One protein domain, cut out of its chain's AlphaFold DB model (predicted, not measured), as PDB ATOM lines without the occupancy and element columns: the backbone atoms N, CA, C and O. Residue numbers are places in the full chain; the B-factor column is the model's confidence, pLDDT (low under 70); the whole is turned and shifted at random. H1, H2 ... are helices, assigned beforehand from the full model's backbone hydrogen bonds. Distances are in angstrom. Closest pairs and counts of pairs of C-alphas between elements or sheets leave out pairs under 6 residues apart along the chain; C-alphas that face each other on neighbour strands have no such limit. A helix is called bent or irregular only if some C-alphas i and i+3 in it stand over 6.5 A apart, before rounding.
ATOM      1  N   GLU A  29      21.594  27.712 -28.288       34.47
ATOM      2  CA  GLU A  29      20.755  26.558 -28.625       34.47
ATOM      3  C   GLU A  29      20.427  26.498 -30.125       34.47
ATOM      4  O   GLU A  29      19.509  27.144 -30.624       34.47
ATOM      5  N   LYS A  30      21.132  25.592 -30.817       36.75
ATOM      6  CA  LYS A  30      20.866  25.114 -32.189       36.75
ATOM      7  C   LYS A  30      21.166  26.083 -33.342       36.75
ATOM      8  O   LYS A  30      20.347  26.275 -34.240       36.75
ATOM      9  N   ILE A  31      22.445  26.429 -33.489       36.94
ATOM     10  CA  ILE A  31      23.112  25.985 -34.726       36.94
ATOM     11  C   ILE A  31      23.590  24.554 -34.461       36.94
ATOM     12  O   ILE A  31      24.637  24.336 -33.858       36.94
ATOM     13  N   GLU A  32      22.791  23.563 -34.861       37.12
ATOM     14  CA  GLU A  32      23.241  22.168 -34.858       37.12
ATOM     15  C   GLU A  32      24.211  21.996 -36.033       37.12
ATOM     16  O   GLU A  32      23.814  21.721 -37.165       37.12
ATOM     17  N   ILE A  33      25.495  22.250 -35.771       40.25
ATOM     18  CA  ILE A  33      26.571  22.069 -36.746       40.25
ATOM     19  C   ILE A  33      26.566  20.582 -37.134       40.25
ATOM     20  O   ILE A  33      26.806  19.717 -36.292       40.25
ATOM     21  N   GLN A  34      26.309  20.264 -38.410       44.06
ATOM     22  CA  GLN A  34      26.317  18.886 -38.929       44.06
ATOM     23  C   GLN A  34      27.507  18.620 -39.885       44.06
ATOM     24  O   GLN A  34      27.274  18.341 -41.063       44.06
ATOM     25  N   PRO A  35      28.784  18.608 -39.428       43.59
ATOM     26  CA  PRO A  35      29.913  18.178 -40.266       43.59
ATOM     27  C   PRO A  35      29.809  16.707 -40.704       43.59
ATOM     28  O   PRO A  35      30.549  16.256 -41.571       43.59
ATOM     29  N   GLU A  36      28.902  15.920 -40.109       40.62
ATOM     30  CA  GLU A  36      28.731  14.499 -40.426       40.62
ATOM     31  C   GLU A  36      28.296  14.225 -41.872       40.62
ATOM     32  O   GLU A  36      28.642  13.172 -42.407       40.62
ATOM     33  N   LYS A  37      27.611  15.167 -42.538       41.91
ATOM     34  CA  LYS A  37      27.273  15.038 -43.970       41.91
ATOM     35  C   LYS A  37      28.484  15.201 -44.896       41.91
ATOM     36  O   LYS A  37      28.397  14.851 -46.067       41.91
ATOM     37  N   GLU A  38      29.610  15.682 -44.370       45.59
ATOM     38  CA  GLU A  38      30.826  16.014 -45.122       45.59
ATOM     39  C   GLU A  38      32.084  15.371 -44.511       45.59
ATOM     40  O   GLU A  38      33.206  15.808 -44.751       45.59
ATOM     41  N   LYS A  39      31.917  14.278 -43.753       42.84
ATOM     42  CA  LYS A  39      32.977  13.587 -42.987       42.84
ATOM     43  C   LYS A  39      34.173  13.080 -43.822       42.84
ATOM     44  O   LYS A  39      35.194  12.722 -43.248       42.84
ATOM     45  N   ASN A  40      34.046  13.062 -45.153       49.06
ATOM     46  CA  ASN A  40      35.095  12.692 -46.117       49.06
ATOM     47  C   ASN A  40      35.712  13.897 -46.866       49.06
ATOM     48  O   ASN A  40      36.653  13.701 -47.635       49.06
ATOM     49  N   ASN A  41      35.190  15.114 -46.672       55.25
ATOM     50  CA  ASN A  41      35.596  16.328 -47.395       55.25
ATOM     51  C   ASN A  41      36.638  17.163 -46.627       55.25
ATOM     52  O   ASN A  41      37.136  18.150 -47.160       55.25
ATOM     53  N   TYR A  42      36.956  16.785 -45.385       64.62
ATOM     54  CA  TYR A  42      37.795  17.557 -44.469       64.62
ATOM     55  C   TYR A  42      38.968  16.727 -43.929       64.62
ATOM     56  O   TYR A  42      38.799  15.562 -43.571       64.62
ATOM     57  N   ILE A  43      40.162  17.330 -43.865       71.19
ATOM     58  CA  ILE A  43      41.341  16.757 -43.178       71.19
ATOM     59  C   ILE A  43      41.203  16.884 -41.659       71.19
ATOM     60  O   ILE A  43      41.677  16.034 -40.907       71.19
ATOM     61  N   LEU A  44      40.574  17.970 -41.210       79.06
ATOM     62  CA  LEU A  44      40.374  18.271 -39.801       79.06
ATOM     63  C   LEU A  44      39.417  17.260 -39.165       79.06
ATOM     64  O   LEU A  44      38.432  16.833 -39.772       79.06
ATOM     65  N   THR A  45      39.685  16.892 -37.913       80.50
ATOM     66  CA  THR A  45      38.751  16.066 -37.147       80.50
ATOM     67  C   THR A  45      37.475  16.858 -36.861       80.50
ATOM     68  O   THR A  45      37.508  18.072 -36.674       80.50
ATOM     69  N   HIS A  46      36.342  16.162 -36.758       74.62
ATOM     70  CA  HIS A  46      35.060  16.771 -36.382       74.62
ATOM     71  C   HIS A  46      35.149  17.552 -35.054       74.62
ATOM     72  O   HIS A  46      34.558  18.618 -34.919       74.62
ATOM     73  N   GLU A  47      35.928  17.046 -34.093       81.00
ATOM     74  CA  GLU A  47      36.225  17.730 -32.830       81.00
ATOM     75  C   GLU A  47      36.943  19.066 -33.060       81.00
ATOM     76  O   GLU A  47      36.480  20.092 -32.566       81.00
ATOM     77  N   ARG A  48      37.999  19.086 -33.889       87.31
ATOM     78  CA  ARG A  48      38.741  20.310 -34.220       87.31
ATOM     79  C   ARG A  48      37.897  21.307 -35.014       87.31
ATOM     80  O   ARG A  48      37.937  22.498 -34.728       87.31
ATOM     81  N   CYS A  49      37.091  20.836 -35.965       83.38
ATOM     82  CA  CYS A  49      36.117  21.666 -36.675       83.38
ATOM     83  C   CYS A  49      35.151  22.367 -35.708       83.38
ATOM     84  O   CYS A  49      34.955  23.577 -35.806       83.38
ATOM     85  N   ASN A  50      34.583  21.625 -34.755       81.81
ATOM     86  CA  ASN A  50      33.665  22.183 -33.764       81.81
ATOM     87  C   ASN A  50      34.370  23.138 -32.792       81.81
ATOM     88  O   ASN A  50      33.792  24.163 -32.445       81.81
ATOM     89  N   GLU A  51      35.600  22.837 -32.367       87.25
ATOM     90  CA  GLU A  51      36.409  23.723 -31.522       87.25
ATOM     91  C   GLU A  51      36.620  25.086 -32.199       87.25
ATOM     92  O   GLU A  51      36.274  26.119 -31.623       87.25
ATOM     93  N   LEU A  52      37.109  25.086 -33.445       88.25
ATOM     94  CA  LEU A  52      37.358  26.302 -34.224       88.25
ATOM     95  C   LEU A  52      36.077  27.128 -34.421       88.25
ATOM     96  O   LEU A  52      36.076  28.335 -34.198       88.25
ATOM     97  N   LEU A  53      34.961  26.483 -34.778       87.81
ATOM     98  CA  LEU A  53      33.680  27.176 -34.959       87.81
ATOM     99  C   LEU A  53      33.099  27.709 -33.637       87.81
ATOM    100  O   LEU A  53      32.451  28.752 -33.637       87.81
ATOM    101  N   GLN A  54      33.340  27.044 -32.502       85.94
ATOM    102  CA  GLN A  54      32.895  27.534 -31.192       85.94
ATOM    103  C   GLN A  54      33.676  28.765 -30.718       85.94
ATOM    104  O   GLN A  54      33.082  29.626 -30.067       85.94
ATOM    105  N   ARG A  55      34.971  28.882 -31.042       87.62
ATOM    106  CA  ARG A  55      35.796  30.049 -30.671       87.62
ATOM    107  C   ARG A  55      35.277  31.362 -31.267       87.62
ATOM    108  O   ARG A  55      35.357  32.386 -30.601       87.62
ATOM    109  N   ILE A  56      34.629  31.321 -32.437       88.06
ATOM    110  CA  ILE A  56      33.952  32.479 -33.060       88.06
ATOM    111  C   ILE A  56      32.937  33.133 -32.097       88.06
ATOM    112  O   ILE A  56      32.793  34.353 -32.071       88.06
ATOM    113  N   PHE A  57      32.244  32.326 -31.288       81.19
ATOM    114  CA  PHE A  57      31.230  32.794 -30.335       81.19
ATOM    115  C   PHE A  57      31.763  32.974 -28.908       81.19
ATOM    116  O   PHE A  57      31.224  33.786 -28.158       81.19
ATOM    117  N   LYS A  58      32.767  32.182 -28.510       85.19
ATOM    118  CA  LYS A  58      33.269  32.113 -27.126       85.19
ATOM    119  C   LYS A  58      34.407  33.083 -26.824       85.19
ATOM    120  O   LYS A  58      34.531  33.501 -25.675       85.19
ATOM    121  N   ASP A  59      35.243  33.398 -27.807       86.50
ATOM    122  CA  ASP A  59      36.388  34.282 -27.607       86.50
ATOM    123  C   ASP A  59      35.907  35.749 -27.596       86.50
ATOM    124  O   ASP A  59      35.057  36.142 -28.400       86.50
ATOM    125  N   GLU A  60      36.454  36.583 -26.702       85.88
ATOM    126  CA  GLU A  60      36.064  38.004 -26.572       85.88
ATOM    127  C   GLU A  60      36.345  38.831 -27.841       85.88
ATOM    128  O   GLU A  60      35.713  39.862 -28.064       85.88
ATOM    129  N   ASP A  61      37.286  38.379 -28.674       88.88
ATOM    130  CA  ASP A  61      37.638  38.964 -29.971       88.88
ATOM    131  C   ASP A  61      36.907  38.301 -31.155       88.88
ATOM    132  O   ASP A  61      37.281  38.503 -32.311       88.88
ATOM    133  N   HIS A  62      35.891  37.480 -30.871       89.69
ATOM    134  CA  HIS A  62      35.147  36.688 -31.851       89.69
ATOM    135  C   HIS A  62      36.050  35.816 -32.742       89.69
ATOM    136  O   HIS A  62      35.793  35.647 -33.934       89.69
ATOM    137  N   GLY A  63      37.138  35.270 -32.188       90.94
ATOM    138  CA  GLY A  63      38.048  34.354 -32.876       90.94
ATOM    139  C   GLY A  63      39.080  35.038 -33.781       90.94
ATOM    140  O   GLY A  63      39.713  34.367 -34.600       90.94
ATOM    141  N   GLU A  64      39.290  36.353 -33.660       92.56
ATOM    142  CA  GLU A  64      40.301  37.073 -34.446       92.56
ATOM    143  C   GLU A  64      41.719  36.514 -34.199       92.56
ATOM    144  O   GLU A  64      42.470  36.249 -35.143       92.56
ATOM    145  N   SER A  65      42.081  36.271 -32.936       93.69
ATOM    146  CA  SER A  65      43.370  35.681 -32.555       93.69
ATOM    147  C   SER A  65      43.486  34.224 -33.006       93.69
ATOM    148  O   SER A  65      44.530  33.831 -33.523       93.69
ATOM    149  N   MET A  66      42.398  33.447 -32.936       94.94
ATOM    150  CA  MET A  66      42.345  32.085 -33.484       94.94
ATOM    151  C   MET A  66      42.684  32.060 -34.984       94.94
ATOM    152  O   MET A  66      43.471  31.220 -35.426       94.94
ATOM    153  N   MET A  67      42.124  32.974 -35.784       96.44
ATOM    154  CA  MET A  67      42.429  33.055 -37.219       96.44
ATOM    155  C   MET A  67      43.907  33.385 -37.469       96.44
ATOM    156  O   MET A  67      44.517  32.843 -38.392       96.44
ATOM    157  N   LYS A  68      44.533  34.204 -36.615       94.88
ATOM    158  CA  LYS A  68      45.974  34.510 -36.695       94.88
ATOM    159  C   LYS A  68      46.851  33.310 -36.326       94.88
ATOM    160  O   LYS A  68      47.811  33.046 -37.047       94.88
ATOM    161  N   GLU A  69      46.498  32.558 -35.287       94.19
ATOM    162  CA  GLU A  69      47.272  31.415 -34.766       94.19
ATOM    163  C   GLU A  69      47.125  30.117 -35.581       94.19
ATOM    164  O   GLU A  69      48.063  29.328 -35.663       94.19
ATOM    165  N   SER A  70      45.956  29.879 -36.179       94.06
ATOM    166  CA  SER A  70      45.627  28.636 -36.898       94.06
ATOM    167  C   SER A  70      46.394  28.456 -38.220       94.06
ATOM    168  O   SER A  70      46.925  29.400 -38.796       94.06
ATOM    169  N   SER A  71      46.446  27.244 -38.762       93.81
ATOM    170  CA  SER A  71      47.044  26.968 -40.080       93.81
ATOM    171  C   SER A  71      46.217  27.549 -41.241       93.81
ATOM    172  O   SER A  71      45.009  27.752 -41.112       93.81
ATOM    173  N   LEU A  72      46.824  27.779 -42.417       94.88
ATOM    174  CA  LEU A  72      46.074  28.191 -43.622       94.88
ATOM    175  C   LEU A  72      44.960  27.183 -43.976       94.88
ATOM    176  O   LEU A  72      43.861  27.592 -44.335       94.88
ATOM    177  N   THR A  73      45.208  25.886 -43.775       93.12
ATOM    178  CA  THR A  73      44.227  24.791 -43.876       93.12
ATOM    179  C   THR A  73      42.998  24.986 -42.975       93.12
ATOM    180  O   THR A  73      41.866  24.777 -43.412       93.12
ATOM    181  N   GLU A  74      43.190  25.409 -41.725       94.31
ATOM    182  CA  GLU A  74      42.084  25.701 -40.802       94.31
ATOM    183  C   GLU A  74      41.355  26.999 -41.168       94.31
ATOM    184  O   GLU A  74      40.130  27.055 -41.079       94.31
ATOM    185  N   ASN A  75      42.076  28.012 -41.657       95.62
ATOM    186  CA  ASN A  75      41.466  29.251 -42.147       95.62
ATOM    187  C   ASN A  75      40.563  28.983 -43.369       95.62
ATOM    188  O   ASN A  75      39.446  29.497 -43.413       95.62
ATOM    189  N   ILE A  76      41.004  28.135 -44.313       94.25
ATOM    190  CA  ILE A  76      40.205  27.658 -45.460       94.25
ATOM    191  C   ILE A  76      38.919  26.974 -44.982       94.25
ATOM    192  O   ILE A  76      37.842  27.297 -45.483       94.25
ATOM    193  N   PHE A  77      39.016  26.075 -43.993       92.31
ATOM    194  CA  PHE A  77      37.850  25.407 -43.407       92.31
ATOM    195  C   PHE A  77      36.846  26.415 -42.828       92.31
ATOM    196  O   PHE A  77      35.673  26.389 -43.195       92.31
ATOM    197  N   ILE A  78      37.304  27.312 -41.948       93.62
ATOM    198  CA  ILE A  78      36.444  28.270 -41.235       93.62
ATOM    199  C   ILE A  78      35.748  29.207 -42.227       93.62
ATOM    200  O   ILE A  78      34.523  29.327 -42.212       93.62
ATOM    201  N   LEU A  79      36.517  29.834 -43.123       93.38
ATOM    202  CA  LEU A  79      35.993  30.750 -44.138       93.38
ATOM    203  C   LEU A  79      35.011  30.050 -45.082       93.38
ATOM    204  O   LEU A  79      33.923  30.569 -45.331       93.38
ATOM    205  N   GLY A  80      35.369  28.858 -45.570       89.25
ATOM    206  CA  GLY A  80      34.514  28.058 -46.439       89.25
ATOM    207  C   GLY A  80      33.201  27.674 -45.761       89.25
ATOM    208  O   GLY A  80      32.138  27.904 -46.330       89.25
ATOM    209  N   TYR A  81      33.254  27.147 -44.535       87.62
ATOM    210  CA  TYR A  81      32.070  26.675 -43.814       87.62
ATOM    211  C   TYR A  81      31.107  27.813 -43.441       87.62
ATOM    212  O   TYR A  81      29.889  27.655 -43.563       87.62
ATOM    213  N   ILE A  82      31.622  28.983 -43.040       86.69
ATOM    214  CA  ILE A  82      30.770  30.157 -42.798       86.69
ATOM    215  C   ILE A  82      30.046  30.556 -44.093       86.69
ATOM    216  O   ILE A  82      28.826  30.725 -44.090       86.69
ATOM    217  N   GLU A  83      30.779  30.646 -45.205       85.69
ATOM    218  CA  GLU A  83      30.266  31.140 -46.486       85.69
ATOM    219  C   GLU A  83      29.304  30.166 -47.184       85.69
ATOM    220  O   GLU A  83      28.322  30.602 -47.785       85.69
ATOM    221  N   THR A  84      29.547  28.852 -47.108       81.88
ATOM    222  CA  THR A  84      28.718  27.850 -47.803       81.88
ATOM    223  C   THR A  84      27.611  27.239 -46.954       81.88
ATOM    224  O   THR A  84      26.687  26.669 -47.530       81.88
ATOM    225  N   SER A  85      27.694  27.332 -45.624       82.44
ATOM    226  CA  SER A  85      26.798  26.595 -44.719       82.44
ATOM    227  C   SER A  85      26.075  27.513 -43.733       82.44
ATOM    228  O   SER A  85      24.849  27.455 -43.637       82.44
ATOM    229  N   ILE A  86      26.798  28.393 -43.029       82.62
ATOM    230  CA  ILE A  86      26.196  29.262 -42.002       82.62
ATOM    231  C   ILE A  86      25.410  30.409 -42.647       82.62
ATOM    232  O   ILE A  86      24.211  30.536 -42.409       82.62
ATOM    233  N   MET A  87      26.048  31.226 -43.489       79.94
ATOM    234  CA  MET A  87      25.408  32.410 -44.076       79.94
ATOM    235  C   MET A  87      24.177  32.089 -44.946       79.94
ATOM    236  O   MET A  87      23.163  32.769 -44.771       79.94
ATOM    237  N   PRO A  88      24.181  31.058 -45.819       80.06
ATOM    238  CA  PRO A  88      22.974  30.653 -46.538       80.06
ATOM    239  C   PRO A  88      21.861  30.209 -45.582       80.06
ATOM    240  O   PRO A  88      20.732  30.668 -45.711       80.06
ATOM    241  N   GLY A  89      22.190  29.415 -44.555       77.62
ATOM    242  CA  GLY A  89      21.220  28.961 -43.558       77.62
ATOM    243  C   GLY A  89      20.589  30.093 -42.738       77.62
ATOM    244  O   GLY A  89      19.405  30.015 -42.415       77.62
ATOM    245  N   LEU A  90      21.341  31.155 -42.425       75.94
ATOM    246  CA  LEU A  90      20.809  32.358 -41.767       75.94
ATOM    247  C   LEU A  90      19.874  33.144 -42.692       75.94
ATOM    248  O   LEU A  90      18.797  33.560 -42.264       75.94
ATOM    249  N   LYS A  91      20.251  33.292 -43.967       71.88
ATOM    250  CA  LYS A  91      19.434  33.961 -44.986       71.88
ATOM    251  C   LYS A  91      18.112  33.226 -45.230       71.88
ATOM    252  O   LYS A  91      17.060  33.859 -45.222       71.88
ATOM    253  N   ASP A  92      18.151  31.902 -45.362       81.06
ATOM    254  CA  ASP A  92      16.962  31.056 -45.541       81.06
ATOM    255  C   ASP A  92      16.031  31.084 -44.311       81.06
ATOM    256  O   ASP A  92      14.819  30.913 -44.435       81.06
ATOM    257  N   GLN A  93      16.581  31.344 -43.117       79.81
ATOM    258  CA  GLN A  93      15.829  31.555 -41.871       79.81
ATOM    259  C   GLN A  93      15.340  33.005 -41.676       79.81
ATOM    260  O   GLN A  93      14.658  33.276 -40.689       79.81
ATOM    261  N   GLY A  94      15.687  33.943 -42.566       78.06
ATOM    262  CA  GLY A  94      15.357  35.368 -42.422       78.06
ATOM    263  C   GLY A  94      16.100  36.088 -41.287       78.06
ATOM    264  O   GLY A  94      15.650  37.137 -40.824       78.06
ATOM    265  N   LYS A  95      17.226  35.540 -40.813       76.25
ATOM    266  CA  LYS A  95      18.028  36.077 -39.699       76.25
ATOM    267  C   LYS A  95      19.010  37.150 -40.176       76.25
ATOM    268  O   LYS A  95      20.226  36.969 -40.141       76.25
ATOM    269  N   GLU A  96      18.470  38.278 -40.628       74.88
ATOM    270  CA  GLU A  96      19.247  39.354 -41.261       74.88
ATOM    271  C   GLU A  96      20.322  39.954 -40.333       74.88
ATOM    272  O   GLU A  96      21.438  40.228 -40.768       74.88
ATOM    273  N   GLN A  97      20.027  40.112 -39.036       68.88
ATOM    274  CA  GLN A  97      20.987  40.650 -38.059       68.88
ATOM    275  C   GLN A  97      22.198  39.720 -37.873       68.88
ATOM    276  O   GLN A  97      23.338  40.175 -37.975       68.88
ATOM    277  N   ASP A  98      21.957  38.419 -37.690       73.94
ATOM    278  CA  ASP A  98      23.015  37.406 -37.571       73.94
ATOM    279  C   ASP A  98      23.835  37.308 -38.867       73.94
ATOM    280  O   ASP A  98      25.062  37.206 -38.830       73.94
ATOM    281  N   TYR A  99      23.170  37.381 -40.027       77.88
ATOM    282  CA  TYR A  99      23.826  37.390 -41.337       77.88
ATOM    283  C   TYR A  99      24.775  38.591 -41.486       77.88
ATOM    284  O   TYR A  99      25.924  38.422 -41.897       77.88
ATOM    285  N   MET A 100      24.333  39.793 -41.104       70.62
ATOM    286  CA  MET A 100      25.151  41.012 -41.151       70.62
ATOM    287  C   MET A 100      26.299  41.002 -40.129       70.62
ATOM    288  O   MET A 100      27.388  41.518 -40.414       70.62
ATOM    289  N   TRP A 101      26.105  40.369 -38.968       82.81
ATOM    290  CA  TRP A 101      27.184  40.121 -38.009       82.81
ATOM    291  C   TRP A 101      28.247  39.187 -38.603       82.81
ATOM    292  O   TRP A 101      29.421  39.556 -38.658       82.81
ATOM    293  N   PHE A 102      27.845  38.040 -39.163       78.88
ATOM    294  CA  PHE A 102      28.769  37.121 -39.838       78.88
ATOM    295  C   PHE A 102      29.476  37.760 -41.038       78.88
ATOM    296  O   PHE A 102      30.673  37.543 -41.215       78.88
ATOM    297  N   TYR A 103      28.793  38.599 -41.821       76.38
ATOM    298  CA  TYR A 103      29.410  39.368 -42.907       76.38
ATOM    299  C   TYR A 103      30.540  40.284 -42.395       76.38
ATOM    300  O   TYR A 103      31.613  40.363 -43.000       76.38
ATOM    301  N   SER A 104      30.337  40.924 -41.239       77.62
ATOM    302  CA  SER A 104      31.352  41.763 -40.589       77.62
ATOM    303  C   SER A 104      32.544  40.941 -40.081       77.62
ATOM    304  O   SER A 104      33.690  41.304 -40.347       77.62
ATOM    305  N   VAL A 105      32.291  39.798 -39.428       82.44
ATOM    306  CA  VAL A 105      33.335  38.855 -38.975       82.44
ATOM    307  C   VAL A 105      34.146  38.324 -40.165       82.44
ATOM    308  O   VAL A 105      35.377  38.377 -40.154       82.44
ATOM    309  N   MET A 106      33.479  37.905 -41.246       84.75
ATOM    310  CA  MET A 106      34.134  37.433 -42.469       84.75
ATOM    311  C   MET A 106      35.039  38.487 -43.116       84.75
ATOM    312  O   MET A 106      36.086  38.133 -43.653       84.75
ATOM    313  N   SER A 107      34.683  39.774 -43.053       82.25
ATOM    314  CA  SER A 107      35.524  40.863 -43.571       82.25
ATOM    315  C   SER A 107      36.872  40.964 -42.840       82.25
ATOM    316  O   SER A 107      37.907  41.190 -43.468       82.25
ATOM    317  N   ILE A 108      36.885  40.732 -41.522       85.75
ATOM    318  CA  ILE A 108      38.111  40.681 -40.709       85.75
ATOM    319  C   ILE A 108      38.899  39.403 -41.029       85.75
ATOM    320  O   ILE A 108      40.096  39.450 -41.317       85.75
ATOM    321  N   TYR A 109      38.213  38.261 -41.043       92.38
ATOM    322  CA  TYR A 109      38.810  36.946 -41.275       92.38
ATOM    323  C   TYR A 109      39.475  36.829 -42.656       92.38
ATOM    324  O   TYR A 109      40.580  36.297 -42.762       92.38
ATOM    325  N   ARG A 110      38.850  37.372 -43.713       89.00
ATOM    326  CA  ARG A 110      39.424  37.407 -45.070       89.00
ATOM    327  C   ARG A 110      40.735  38.192 -45.113       89.00
ATOM    328  O   ARG A 110      41.686  37.704 -45.714       89.00
ATOM    329  N   LYS A 111      40.825  39.337 -44.423       88.62
ATOM    330  CA  LYS A 111      42.065  40.134 -44.332       88.62
ATOM    331  C   LYS A 111      43.186  39.375 -43.626       88.62
ATOM    332  O   LYS A 111      44.303  39.340 -44.124       88.62
ATOM    333  N   ILE A 112      42.879  38.707 -42.511       94.19
ATOM    334  CA  ILE A 112      43.854  37.870 -41.791       94.19
ATOM    335  C   ILE A 112      44.364  36.735 -42.687       94.19
ATOM    336  O   ILE A 112      45.565  36.484 -42.743       94.19
ATOM    337  N   PHE A 113      43.470  36.075 -43.424       95.19
ATOM    338  CA  PHE A 113      43.841  35.009 -44.352       95.19
ATOM    339  C   PHE A 113      44.706  35.520 -45.517       95.19
ATOM    340  O   PHE A 113      45.738  34.921 -45.809       95.19
ATOM    341  N   GLN A 114      44.351  36.662 -46.115       91.81
ATOM    342  CA  GLN A 114      45.141  37.337 -47.153       91.81
ATOM    343  C   GLN A 114      46.542  37.696 -46.657       91.81
ATOM    344  O   GLN A 114      47.526  37.308 -47.281       91.81
ATOM    345  N   GLU A 115      46.655  38.355 -45.499       91.56
ATOM    346  CA  GLU A 115      47.949  38.680 -44.893       91.56
ATOM    347  C   GLU A 115      48.815  37.438 -44.661       91.56
ATOM    348  O   GLU A 115      50.033  37.508 -44.805       91.56
ATOM    349  N   LYS A 116      48.210  36.303 -44.295       94.69
ATOM    350  CA  LYS A 116      48.932  35.050 -44.040       94.69
ATOM    351  C   LYS A 116      49.373  34.347 -45.318       94.69
ATOM    352  O   LYS A 116      50.460  33.783 -45.327       94.69
ATOM    353  N   ILE A 117      48.581  34.412 -46.388       94.75
ATOM    354  CA  ILE A 117      48.991  33.950 -47.720       94.75
ATOM    355  C   ILE A 117      50.156  34.813 -48.228       94.75
ATOM    356  O   ILE A 117      51.204  34.275 -48.571       94.75
ATOM    357  N   ILE A 118      50.010  36.143 -48.194       89.50
ATOM    358  CA  ILE A 118      51.023  37.111 -48.659       89.50
ATOM    359  C   ILE A 118      52.320  37.031 -47.838       89.50
ATOM    360  O   ILE A 118      53.381  37.378 -48.342       89.50
ATOM    361  N   LYS A 119      52.277  36.548 -46.590       90.94
ATOM    362  CA  LYS A 119      53.463  36.312 -45.740       90.94
ATOM    363  C   LYS A 119      53.942  34.853 -45.739       90.94
ATOM    364  O   LYS A 119      54.871  34.538 -45.001       90.94
TER     365      LYS A 119
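AT A GLANCE: This is residues 29 to 119 of the 590 residues of the protein "SseB domain-containing protein" of Clostridium butyricum (UniProt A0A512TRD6). Two long helices, H4 and H5, lie side by side as a hairpin, and the shorter H2 crosses H4 steeply on one side of it. H3 packs along the later part of H5, and H1, a single short turn, lies near the first end of H2, apart from H4 and H5. The printed part has 91 residues, with five named helices in the order H1, H2, H3, H4, H5 and no named strand; the class is all helix. The whole is compact, with a radius of gyration of the C-alphas of 12.9 A, and spans 38 by 30 by 21 A.

HOW THE PARTS SIT: The longest helix, H5, residues 96 to 118, touches H4, residues 72 to 92, closest at the C-alphas of Leu 90 and Tyr 99, 5.9 A apart. They form a helical hairpin, at a shallow tilt of 18 degrees, opposite ways. With residues 108 to 116 alone, H5 touches H3, residues 64 to 69; the closest C-alphas, of Lys 68 and Ile 112, are 6.5 A apart, and the tilt is a shallow 29 degrees, the same way. H3 and H4 are close but not clearly touching, the C-alphas of Met 67 and Asn 75 being 6.3 A apart. The hub is H2, residues 46 to 58, which touches three helices, each only just, with 3 pairs of C-alphas within 8 A. Residues 49 to 53 of H2 touch residues 77 to 78 of H4, closest at the C-alphas of Leu 53 and Ile 78, 6.9 A, at a steep tilt of 68 degrees, only just short of about perpendicular, the same way. H2 and H3 form a helical hairpin at a steep tilt of 39 degrees, opposite ways, closest at the C-alphas of Arg 55 and Met 66, 7.4 A. H1, residues 35 to 38, touches H2, closest at the C-alphas of Pro 35 and His 46, 6.6 A; it is apart from H3, H4 and H5, and H2 is apart from H5. Helix packing is part aligned, as in H4 with H5, and part crossed, as in H2 with H4. In H3 every O i to N i+4 pair is within hydrogen-bond range; the counts are 7 of 9 in H2, 15 of 17 in H4 and 18 of 19 in H5, and H1 is too short for such a pair.

IN THESE COORDINATES: H5 measures 32.7 A from C-alpha 96 at (19.247, 39.354, -41.261) to C-alpha 118 at (51.023, 37.111, -48.659). H4 measures 29.3 A and is irregular, but only just: C-alphas 84 and 87 are 6.8 A apart. H2 measures 18.0 A, H3 9.0 A and H1 5.4 A, beginning at C-alpha 35 at (29.913, 18.178, -40.266).

THE WHOLE: The two C-alphas farthest apart, of Gly 94 and Lys 119, are 38.3 A apart. The printed part has no cut and no long link. Mean pLDDT of the printed part is 79.3; residues 29 to 42 and residue 97 are under 70.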